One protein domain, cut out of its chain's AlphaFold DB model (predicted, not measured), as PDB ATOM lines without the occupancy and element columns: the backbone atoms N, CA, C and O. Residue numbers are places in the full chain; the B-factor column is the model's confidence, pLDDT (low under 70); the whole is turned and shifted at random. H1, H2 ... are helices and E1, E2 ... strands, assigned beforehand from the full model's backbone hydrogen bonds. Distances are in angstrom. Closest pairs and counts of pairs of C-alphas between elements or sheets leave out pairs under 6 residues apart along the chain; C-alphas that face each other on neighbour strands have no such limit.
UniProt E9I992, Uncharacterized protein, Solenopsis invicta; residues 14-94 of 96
ATOM      1  N   SER A  14     165.778 102.756 128.313       98.25
ATOM      2  CA  SER A  14     164.731 103.355 129.142       98.25
ATOM      3  C   SER A  14     163.811 104.269 128.325       98.25
ATOM      4  O   SER A  14     162.591 104.196 128.452       98.25
ATOM      5  N   GLU A  15     164.375 105.085 127.441       97.94
ATOM      6  CA  GLU A  15     163.708 105.983 126.509       97.94
ATOM      7  C   GLU A  15     162.881 105.181 125.505       97.94
ATOM      8  O   GLU A  15     161.701 105.481 125.306       97.94
ATOM      9  N   ALA A  16     163.450 104.122 124.916       97.94
ATOM     10  CA  ALA A  16     162.734 103.265 123.972       97.94
ATOM     11  C   ALA A  16     161.553 102.535 124.633       97.94
ATOM     12  O   ALA A  16     160.440 102.541 124.097       97.94
ATOM     13  N   VAL A  17     161.769 101.940 125.811       97.94
ATOM     14  CA  VAL A  17     160.725 101.224 126.560       97.94
ATOM     15  C   VAL A  17     159.641 102.187 127.041       97.94
ATOM     16  O   VAL A  17     158.456 101.923 126.830       97.94
ATOM     17  N   SER A  18     160.025 103.326 127.624       98.19
ATOM     18  CA  SER A  18     159.085 104.361 128.065       98.19
ATOM     19  C   SER A  18     158.237 104.863 126.897       98.19
ATOM     20  O   SER A  18     157.010 104.891 126.997       98.19
ATOM     21  N   THR A  19     158.861 105.166 125.756       97.75
ATOM     22  CA  THR A  19     158.160 105.578 124.532       97.75
ATOM     23  C   THR A  19     157.127 104.536 124.109       97.75
ATOM     24  O   THR A  19     155.958 104.866 123.907       97.75
ATOM     25  N   ALA A  20     157.527 103.264 124.006       97.31
ATOM     26  CA  ALA A  20     156.631 102.193 123.584       97.31
ATOM     27  C   ALA A  20     155.437 102.028 124.540       97.31
ATOM     28  O   ALA A  20     154.302 101.892 124.079       97.31
ATOM     29  N   ILE A  21     155.668 102.090 125.856       97.75
ATOM     30  CA  ILE A  21     154.614 102.018 126.880       97.75
ATOM     31  C   ILE A  21     153.628 103.186 126.733       97.75
ATOM     32  O   ILE A  21     152.417 102.965 126.670       97.75
ATOM     33  N   HIS A  22     154.121 104.419 126.610       97.75
ATOM     34  CA  HIS A  22     153.263 105.602 126.499       97.75
ATOM     35  C   HIS A  22     152.441 105.618 125.204       97.75
ATOM     36  O   HIS A  22     151.257 105.955 125.242       97.75
ATOM     37  N   LEU A  23     153.015 105.190 124.075       97.12
ATOM     38  CA  LEU A  23     152.263 105.016 122.826       97.12
ATOM     39  C   LEU A  23     151.120 104.013 122.996       97.12
ATOM     40  O   LEU A  23     149.989 104.279 122.588       97.12
ATOM     41  N   ARG A  24     151.386 102.881 123.660       95.94
ATOM     42  CA  ARG A  24     150.363 101.861 123.923       95.94
ATOM     43  C   ARG A  24     149.256 102.373 124.841       95.94
ATOM     44  O   ARG A  24     148.097 102.076 124.568       95.94
ATOM     45  N   HIS A  25     149.566 103.196 125.845       97.69
ATOM     46  CA  HIS A  25     148.549 103.875 126.663       97.69
ATOM     47  C   HIS A  25     147.663 104.847 125.869       97.69
ATOM     48  O   HIS A  25     146.551 105.150 126.293       97.69
ATOM     49  N   LYS A  26     148.132 105.328 124.714       97.19
ATOM     50  CA  LYS A  26     147.368 106.175 123.786       97.19
ATOM     51  C   LYS A  26     146.717 105.384 122.646       97.19
ATOM     52  O   LYS A  26     146.301 105.981 121.660       97.19
ATOM     53  N   ASN A  27     146.617 104.056 122.768       96.56
ATOM     54  CA  ASN A  27     146.093 103.151 121.735       96.56
ATOM     55  C   ASN A  27     146.852 103.219 120.396       96.56
ATOM     56  O   ASN A  27     146.332 102.812 119.360       96.56
ATOM     57  N   MET A  28     148.100 103.696 120.407       96.19
ATOM     58  CA  MET A  28     148.976 103.698 119.239       96.19
ATOM     59  C   MET A  28     149.834 102.433 119.236       96.19
ATOM     60  O   MET A  28     150.358 102.012 120.270       96.19
ATOM     61  N   LYS A  29     150.012 101.826 118.062       93.00
ATOM     62  CA  LYS A  29     150.887 100.663 117.886       93.00
ATOM     63  C   LYS A  29     152.219 101.118 117.278       93.00
ATOM     64  O   LYS A  29     152.222 101.491 116.107       93.00
ATOM     65  N   PRO A  30     153.339 101.080 118.023       95.56
ATOM     66  CA  PRO A  30     154.640 101.349 117.429       95.56
ATOM     67  C   PRO A  30     155.007 100.253 116.424       95.56
ATOM     68  O   PRO A  30     154.779  99.065 116.673       95.56
ATOM     69  N   LEU A  31     155.602 100.669 115.310       96.88
ATOM     70  CA  LEU A  31     156.342  99.807 114.397       96.88
ATOM     71  C   LEU A  31     157.829 100.106 114.583       96.88
ATOM     72  O   LEU A  31     158.235 101.270 114.627       96.88
ATOM     73  N   PHE A  32     158.630  99.058 114.756       97.94
ATOM     74  CA  PHE A  32     160.055  99.198 115.017       97.94
ATOM     75  C   PHE A  32     160.852  98.932 113.747       97.94
ATOM     76  O   PHE A  32     160.586  97.982 113.013       97.94
ATOM     77  N   TYR A  33     161.872  99.758 113.551       98.06
ATOM     78  CA  TYR A  33     162.818  99.667 112.450       98.06
ATOM     79  C   TYR A  33     164.222  99.915 112.979       98.06
ATOM     80  O   TYR A  33     164.369 100.724 113.898       98.06
ATOM     81  N   ALA A  34     165.224  99.270 112.394       97.88
ATOM     82  CA  ALA A  34     166.636  99.526 112.669       97.88
ATOM     83  C   ALA A  34     167.483  99.265 111.415       97.88
ATOM     84  O   ALA A  34     167.085  98.446 110.582       97.88
ATOM     85  N   PRO A  35     168.618  99.959 111.241       96.81
ATOM     86  CA  PRO A  35     169.524  99.686 110.133       96.81
ATOM     87  C   PRO A  35     170.117  98.278 110.275       96.81
ATOM     88  O   PRO A  35     170.528  97.875 111.365       96.81
ATOM     89  N   ASP A  36     170.152  97.528 109.176       97.56
ATOM     90  CA  ASP A  36     170.776  96.204 109.131       97.56
ATOM     91  C   ASP A  36     172.267  96.351 108.803       97.56
ATOM     92  O   ASP A  36     172.689  96.282 107.650       97.56
ATOM     93  N   MET A  37     173.052  96.674 109.829       95.38
ATOM     94  CA  MET A  37     174.491  96.895 109.717       95.38
ATOM     95  C   MET A  37     175.205  96.614 111.038       95.38
ATOM     96  O   MET A  37     174.587  96.580 112.107       95.38
ATOM     97  N   GLU A  38     176.522  96.441 110.970       95.50
ATOM     98  CA  GLU A  38     177.366  96.329 112.158       95.50
ATOM     99  C   GLU A  38     177.400  97.636 112.964       95.50
ATOM    100  O   GLU A  38     177.410  98.742 112.419       95.50
ATOM    101  N   ILE A  39     177.427  97.499 114.288       94.25
ATOM    102  CA  ILE A  39     177.607  98.601 115.226       94.25
ATOM    103  C   ILE A  39     179.096  98.933 115.287       94.25
ATOM    104  O   ILE A  39     179.908  98.144 115.775       94.25
ATOM    105  N   ASN A  40     179.456 100.141 114.857       89.12
ATOM    106  CA  ASN A  40     180.815 100.638 115.021       89.12
ATOM    107  C   ASN A  40     181.101 100.875 116.508       89.12
ATOM    108  O   ASN A  40     180.412 101.663 117.149       89.12
ATOM    109  N   GLY A  41     182.136 100.216 117.040       91.31
ATOM    110  CA  GLY A  41     182.609 100.330 118.424       91.31
ATOM    111  C   GLY A  41     181.580  99.915 119.468       91.31
ATOM    112  O   GLY A  41     181.098 100.768 120.215       91.31
ATOM    113  N   VAL A  42     181.299  98.614 119.514       95.31
ATOM    114  CA  VAL A  42     180.564  97.938 120.591       95.31
ATOM    115  C   VAL A  42     181.197  98.277 121.943       95.31
ATOM    116  O   VAL A  42     182.419  98.384 122.051       95.31
ATOM    117  N   VAL A  43     180.376  98.471 122.975       95.62
ATOM    118  CA  VAL A  43     180.845  98.897 124.297       95.62
ATOM    119  C   VAL A  43     180.410  97.907 125.363       95.62
ATOM    120  O   VAL A  43     179.226  97.600 125.536       95.62
ATOM    121  N   ASN A  44     181.365  97.477 126.181       96.50
ATOM    122  CA  ASN A  44     181.036  96.826 127.433       96.50
ATOM    123  C   ASN A  44     180.441  97.871 128.386       96.50
ATOM    124  O   ASN A  44     181.137  98.744 128.895       96.50
ATOM    125  N   HIS A  45     179.139  97.791 128.645       95.88
ATOM    126  CA  HIS A  45     178.441  98.785 129.463       95.88
ATOM    127  C   HIS A  45     178.824  98.752 130.954       95.88
ATOM    128  O   HIS A  45     178.570  99.732 131.655       95.88
ATOM    129  N   LEU A  46     179.439  97.666 131.436       97.12
ATOM    130  CA  LEU A  46     179.949  97.566 132.804       97.12
ATOM    131  C   LEU A  46     181.288  98.297 132.947       97.12
ATOM    132  O   LEU A  46     181.434  99.126 133.842       97.12
ATOM    133  N   THR A  47     182.250  98.011 132.065       97.12
ATOM    134  CA  THR A  47     183.600  98.608 132.132       97.12
ATOM    135  C   THR A  47     183.695  99.960 131.431       97.12
ATOM    136  O   THR A  47     184.570 100.755 131.755       97.12
ATOM    137  N   ARG A  48     182.761 100.255 130.517       95.31
ATOM    138  CA  ARG A  48     182.737 101.421 129.612       95.31
ATOM    139  C   ARG A  48     183.868 101.438 128.586       95.31
ATOM    140  O   ARG A  48     184.154 102.480 128.002       95.31
ATOM    141  N   GLU A  49     184.481 100.289 128.349       96.19
ATOM    142  CA  GLU A  49     185.533 100.119 127.355       96.19
ATOM    143  C   GLU A  49     184.961  99.564 126.051       96.19
ATOM    144  O   GLU A  49     183.921  98.894 126.030       96.19
ATOM    145  N   MET A  50     185.652  99.853 124.951       94.44
ATOM    146  CA  MET A  50     185.307  99.301 123.649       94.44
ATOM    147  C   MET A  50     185.597  97.799 123.628       94.44
ATOM    148  O   MET A  50     186.696  97.368 123.970       94.44
ATOM    149  N   ASP A  51     184.620  97.014 123.190       94.50
ATOM    150  CA  ASP A  51     184.781  95.594 122.910       94.50
ATOM    151  C   ASP A  51     185.074  95.414 121.419       94.50
ATOM    152  O   ASP A  51     184.214  95.622 120.564       94.50
ATOM    153  N   THR A  52     186.313  95.045 121.099       91.31
ATOM    154  CA  THR A  52     186.750  94.781 119.720       91.31
ATOM    155  C   THR A  52     186.670  93.306 119.343       91.31
ATOM    156  O   THR A  52     187.066  92.939 118.241       91.31
ATOM    157  N   THR A  53     186.233  92.441 120.259       91.50
ATOM    158  CA  THR A  53     186.280  90.985 120.070       91.50
ATOM    159  C   THR A  53     184.996  90.433 119.471       91.50
ATOM    160  O   THR A  53     185.038  89.446 118.739       91.50
ATOM    161  N   THR A  54     183.862  91.071 119.766       89.00
ATOM    162  CA  THR A  54     182.539  90.551 119.421       89.00
ATOM    163  C   THR A  54     181.756  91.580 118.604       89.00
ATOM    164  O   THR A  54     181.141  92.478 119.191       89.00
ATOM    165  N   PRO A  55     181.742  91.475 117.260       92.81
ATOM    166  CA  PRO A  55     180.915  92.346 116.437       92.81
ATOM    167  C   PRO A  55     179.432  92.114 116.741       92.81
ATOM    168  O   PRO A  55     179.001  91.009 117.082       92.81
ATOM    169  N   ARG A  56     178.637  93.177 116.619       96.81
ATOM    170  CA  ARG A  56     177.184  93.139 116.809       96.81
ATOM    171  C   ARG A  56     176.493  93.897 115.694       96.81
ATOM    172  O   ARG A  56     177.037  94.864 115.176       96.81
ATOM    173  N   ASN A  57     175.276  93.482 115.362       97.44
ATOM    174  CA  ASN A  57     174.450  94.116 114.341       97.44
ATOM    175  C   ASN A  57     173.312  94.923 114.990       97.44
ATOM    176  O   ASN A  57     172.679  94.466 115.945       97.44
ATOM    177  N   ALA A  58     173.051  96.125 114.475       97.44
ATOM    178  CA  ALA A  58     172.089  97.063 115.046       97.44
ATOM    179  C   ALA A  58     170.633  96.573 114.968       97.44
ATOM    180  O   ALA A  58     169.883  96.749 115.934       97.44
ATOM    181  N   LEU A  59     170.236  95.915 113.873       98.38
ATOM    182  CA  LEU A  59     168.919  95.290 113.728       98.38
ATOM    183  C   LEU A  59     168.760  94.104 114.685       98.38
ATOM    184  O   LEU A  59     167.755  94.020 115.396       98.38
ATOM    185  N   VAL A  60     169.767  93.229 114.754       98.56
ATOM    186  CA  VAL A  60     169.771  92.050 115.637       98.56
ATOM    187  C   VAL A  60     169.672  92.460 117.106       98.56
ATOM    188  O   VAL A  60     168.831  91.945 117.841       98.56
ATOM    189  N   GLU A  61     170.475  93.430 117.542       98.12
ATOM    190  CA  GLU A  61     170.424  93.903 118.925       98.12
ATOM    191  C   GLU A  61     169.134  94.691 119.199       98.12
ATOM    192  O   GLU A  61     168.509  94.502 120.242       98.12
ATOM    193  N   GLY A  62     168.661  95.506 118.249       98.00
ATOM    194  CA  GLY A  62     167.381  96.217 118.346       98.00
ATOM    195  C   GLY A  62     166.171  95.282 118.480       98.00
ATOM    196  O   GLY A  62     165.198  95.616 119.165       98.00
ATOM    197  N   ALA A  63     166.241  94.070 117.919       98.56
ATOM    198  CA  ALA A  63     165.209  93.046 118.074       98.56
ATOM    199  C   ALA A  63     164.987  92.633 119.540       98.56
ATOM    200  O   ALA A  63     163.880  92.209 119.885       98.56
ATOM    201  N   ARG A  64     165.986  92.809 120.422       98.56
ATOM    202  CA  ARG A  64     165.844  92.588 121.872       98.56
ATOM    203  C   ARG A  64     164.818  93.544 122.482       98.56
ATOM    204  O   ARG A  64     163.945  93.105 123.228       98.56
ATOM    205  N   LEU A  65     164.879  94.828 122.117       97.75
ATOM    206  CA  LEU A  65     163.934  95.858 122.574       97.75
ATOM    207  C   LEU A  65     162.545  95.655 121.962       97.75
ATOM    208  O   LEU A  65     161.530  95.759 122.649       97.75
ATOM    209  N   ALA A  66     162.499  95.322 120.672       97.62
ATOM    210  CA  ALA A  66     161.258  95.163 119.919       97.62
ATOM    211  C   ALA A  66     160.592  93.784 120.083       97.62
ATOM    212  O   ALA A  66     159.546  93.539 119.483       97.62
ATOM    213  N   ARG A  67     161.179  92.867 120.868       96.69
ATOM    214  CA  ARG A  67     160.704  91.481 121.046       96.69
ATOM    215  C   ARG A  67     160.503  90.757 119.706       96.69
ATOM    216  O   ARG A  67     159.441  90.193 119.457       96.69
ATOM    217  N   ALA A  68     161.513  90.825 118.839       97.56
ATOM    218  CA  ALA A  68     161.508  90.332 117.455       97.56
ATOM    219  C   ALA A  68     160.512  91.019 116.492       97.56
ATOM    220  O   ALA A  68     160.524  90.730 115.301       97.56
ATOM    221  N   CYS A  69     159.687  91.969 116.949       97.69
ATOM    222  CA  CYS A  69     158.779  92.739 116.093       97.69
ATOM    223  C   CYS A  69     159.470  93.976 115.490       97.69
ATOM    224  O   CYS A  69     159.049  95.105 115.738       97.69
ATOM    225  N   ILE A  70     160.533  93.764 114.716       98.50
ATOM    226  CA  ILE A  70     161.335  94.816 114.075       98.50
ATOM    227  C   ILE A  70     161.602  94.473 112.611       98.50
ATOM    228  O   ILE A  70     161.675  93.298 112.261       98.50
ATOM    229  N   LYS A  71     161.742  95.492 111.763       98.19
ATOM    230  CA  LYS A  71     162.101  95.347 110.347       98.19
ATOM    231  C   LYS A  71     163.388  96.105 110.004       98.19
ATOM    232  O   LYS A  71     163.726  97.061 110.712       98.19
ATOM    233  N   PRO A  72     164.079  95.739 108.914       98.00
ATOM    234  CA  PRO A  72     165.145  96.563 108.355       98.00
ATOM    235  C   PRO A  72     164.655  97.982 108.051       98.00
ATOM    236  O   PRO A  72     163.551  98.180 107.545       98.00
ATOM    237  N   LEU A  73     165.477  98.991 108.340       96.88
ATOM    238  CA  LEU A  73     165.117 100.396 108.123       96.88
ATOM    239  C   LEU A  73     164.863 100.723 106.645       96.88
ATOM    240  O   LEU A  73     164.033 101.579 106.355       96.88
ATOM    241  N   CYS A  74     165.520 100.023 105.720       96.12
ATOM    242  CA  CYS A  74     165.290 100.179 104.283       96.12
ATOM    243  C   CYS A  74     163.874  99.769 103.835       96.12
ATOM    244  O   CYS A  74     163.439 100.200 102.773       96.12
ATOM    245  N   GLU A  75     163.134  99.003 104.645       96.56
ATOM    246  CA  GLU A  75     161.722  98.664 104.409       96.56
ATOM    247  C   GLU A  75     160.747  99.690 105.020       96.56
ATOM    248  O   GLU A  75     159.528  99.494 105.013       96.56
ATOM    249  N   CYS A  76     161.252 100.768 105.626       95.12
ATOM    250  CA  CYS A  76     160.416 101.804 106.220       95.12
ATOM    251  C   CYS A  76     159.883 102.758 105.145       95.12
ATOM    252  O   CYS A  76     160.598 103.626 104.644       95.12
ATOM    253  N   GLU A  77     158.595 102.648 104.833       93.44
ATOM    254  CA  GLU A  77     157.912 103.594 103.951       93.44
ATOM    255  C   GLU A  77     157.416 104.812 104.743       93.44
ATOM    256  O   GLU A  77     156.425 104.735 105.478       93.44
ATOM    257  N   ALA A  78     158.081 105.960 104.582       84.12
ATOM    258  CA  ALA A  78     157.812 107.174 105.361       84.12
ATOM    259  C   ALA A  78     156.333 107.615 105.342       84.12
ATOM    260  O   ALA A  78     155.796 108.033 106.365       84.12
ATOM    261  N   CYS A  79     155.652 107.463 104.203       89.69
ATOM    262  CA  CYS A  79     154.269 107.914 104.014       89.69
ATOM    263  C   CYS A  79     153.203 106.980 104.618       89.69
ATOM    264  O   CYS A  79     152.023 107.317 104.590       89.69
ATOM    265  N   THR A  80     153.585 105.818 105.160       91.94
ATOM    266  CA  THR A  80     152.640 104.855 105.767       91.94
ATOM    267  C   THR A  80     152.503 105.013 107.287       91.94
ATOM    268  O   THR A  80     151.756 104.273 107.928       91.94
ATOM    269  N   HIS A  81     153.193 105.995 107.875       92.00
ATOM    270  CA  HIS A  81     153.282 106.203 109.318       92.00
ATOM    271  C   HIS A  81     152.727 107.571 109.733       92.00
ATOM    272  O   HIS A  81     152.888 108.561 109.028       92.00
ATOM    273  N   GLY A  82     152.110 107.644 110.917       93.00
ATOM    274  CA  GLY A  82     151.569 108.903 111.455       93.00
ATOM    275  C   GLY A  82     152.589 109.777 112.194       93.00
ATOM    276  O   GLY A  82     152.343 110.962 112.395       93.00
ATOM    277  N   ALA A  83     153.712 109.204 112.634       93.62
ATOM    278  CA  ALA A  83     154.776 109.921 113.331       93.62
ATOM    279  C   ALA A  83     156.095 109.143 113.271       93.62
ATOM    280  O   ALA A  83     156.100 107.912 113.187       93.62
ATOM    281  N   LEU A  84     157.206 109.870 113.396       94.31
ATOM    282  CA  LEU A  84     158.543 109.317 113.575       94.31
ATOM    283  C   LEU A  84     159.020 109.589 115.002       94.31
ATOM    284  O   LEU A  84     158.957 110.717 115.482       94.31
ATOM    285  N   ILE A  85     159.535 108.551 115.661       95.75
ATOM    286  CA  ILE A  85     160.202 108.671 116.957       95.75
ATOM    287  C   ILE A  85     161.560 107.987 116.876       95.75
ATOM    288  O   ILE A  85     161.676 106.850 116.402       95.75
ATOM    289  N   ILE A  86     162.578 108.686 117.356       96.12
ATOM    290  CA  ILE A  86     163.958 108.225 117.456       96.12
ATOM    291  C   ILE A  86     164.342 108.387 118.930       96.12
ATOM    292  O   ILE A  86     164.586 109.515 119.356       96.12
ATOM    293  N   PRO A  87     164.330 107.308 119.734       96.31
ATOM    294  CA  PRO A  87     164.890 107.363 121.075       96.31
ATOM    295  C   PRO A  87     166.395 107.643 120.990       96.31
ATOM    296  O   PRO A  87     167.035 107.342 119.979       96.31
ATOM    297  N   GLY A  88     166.952 108.220 122.046       95.94
ATOM    298  CA  GLY A  88     168.361 108.556 122.130       95.94
ATOM    299  C   GLY A  88     169.263 107.336 122.302       95.94
ATOM    300  O   GLY A  88     168.944 106.202 121.935       95.94
ATOM    301  N   GLY A  89     170.429 107.584 122.891       94.06
ATOM    302  CA  GLY A  89     171.546 106.644 122.912       94.06
ATOM    303  C   GLY A  89     172.604 107.027 121.884       94.06
ATOM    304  O   GLY A  89     172.326 107.638 120.854       94.06
ATOM    305  N   PHE A  90     173.853 106.716 122.193       90.62
ATOM    306  CA  PHE A  90     175.004 107.113 121.399       90.62
ATOM    307  C   PHE A  90     175.110 106.325 120.089       90.62
ATOM    308  O   PHE A  90     175.680 106.827 119.126       90.62
ATOM    309  N   GLY A  91     174.478 105.148 119.997       81.62
ATOM    310  CA  GLY A  91     174.343 104.436 118.727       81.62
ATOM    311  C   GLY A  91     173.561 105.235 117.683       81.62
ATOM    312  O   GLY A  91     173.846 105.125 116.497       81.62
ATOM    313  N   ALA A  92     172.642 106.120 118.094       77.69
ATOM    314  CA  ALA A  92     171.932 106.991 117.157       77.69
ATOM    315  C   ALA A  92     172.873 107.975 116.443       77.69
ATOM    316  O   ALA A  92     172.600 108.343 115.313       77.69
ATOM    317  N   ALA A  93     173.986 108.369 117.071       77.94
ATOM    318  CA  ALA A  93     174.984 109.249 116.460       77.94
ATOM    319  C   ALA A  93     176.031 108.500 115.615       77.94
ATOM    320  O   ALA A  93     176.813 109.132 114.912       77.94
ATOM    321  N   ARG A  94     176.106 107.168 115.734       75.19
ATOM    322  CA  ARG A  94     177.149 106.340 115.098       75.19
ATOM    323  C   ARG A  94     176.627 105.440 113.983       75.19
ATOM    324  O   ARG A  94     177.419 104.996 113.156       75.19
TER     325      ARG A  94
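AT A GLANCE: This is residues 14 to 94 of the 96 residues of an uncharacterized protein of Solenopsis invicta (UniProt E9I992). With little regular structure, this is a small core wrapped in loops: H2 packs on short parallel strands E1 and E2, H1 lies to one side, and residues 35 to 57 fold back as a long loop at one end. The 81 printed residues run H1, E1, H2, E2, H3, mostly helix, with 31 in named elements. The whole is only just compact, close to loose, radius of gyration of the C-alphas 14.0 A, spans 41 by 25 by 22 A.

HOW THE PARTS SIT: H1, residues 14 to 25, and H2, residues 58 to 66, are close but not clearly touching; their closest C-alphas, Val 17 and Leu 65, are 7.4 A apart. E1, residues 32 to 34, and E2, residues 70 to 72, are parallel at 38 degrees; N 71 and O 32 are within hydrogen-bond range, 3.0 A. E1, H2, E2 form a strand-helix-strand unit, a helix between parallel neighbour strands, with a right-handed crossover. Every O i to N i+4 pair is within range in H1, 3 of 5 in H2; H3, residues 91 to 94, is too short for one.

IN THESE COORDINATES: H1 begins at C-alpha 14 (164.731, 103.355, 129.142) and spans 16.4 A, H2 12.0 A. H3 ends at C-alpha 94 (177.149, 106.340, 115.098).

THE WHOLE: The printed part has no cut; links E1 to H2 and E2 to H3 are long. No printed residue is under 70 in pLDDT.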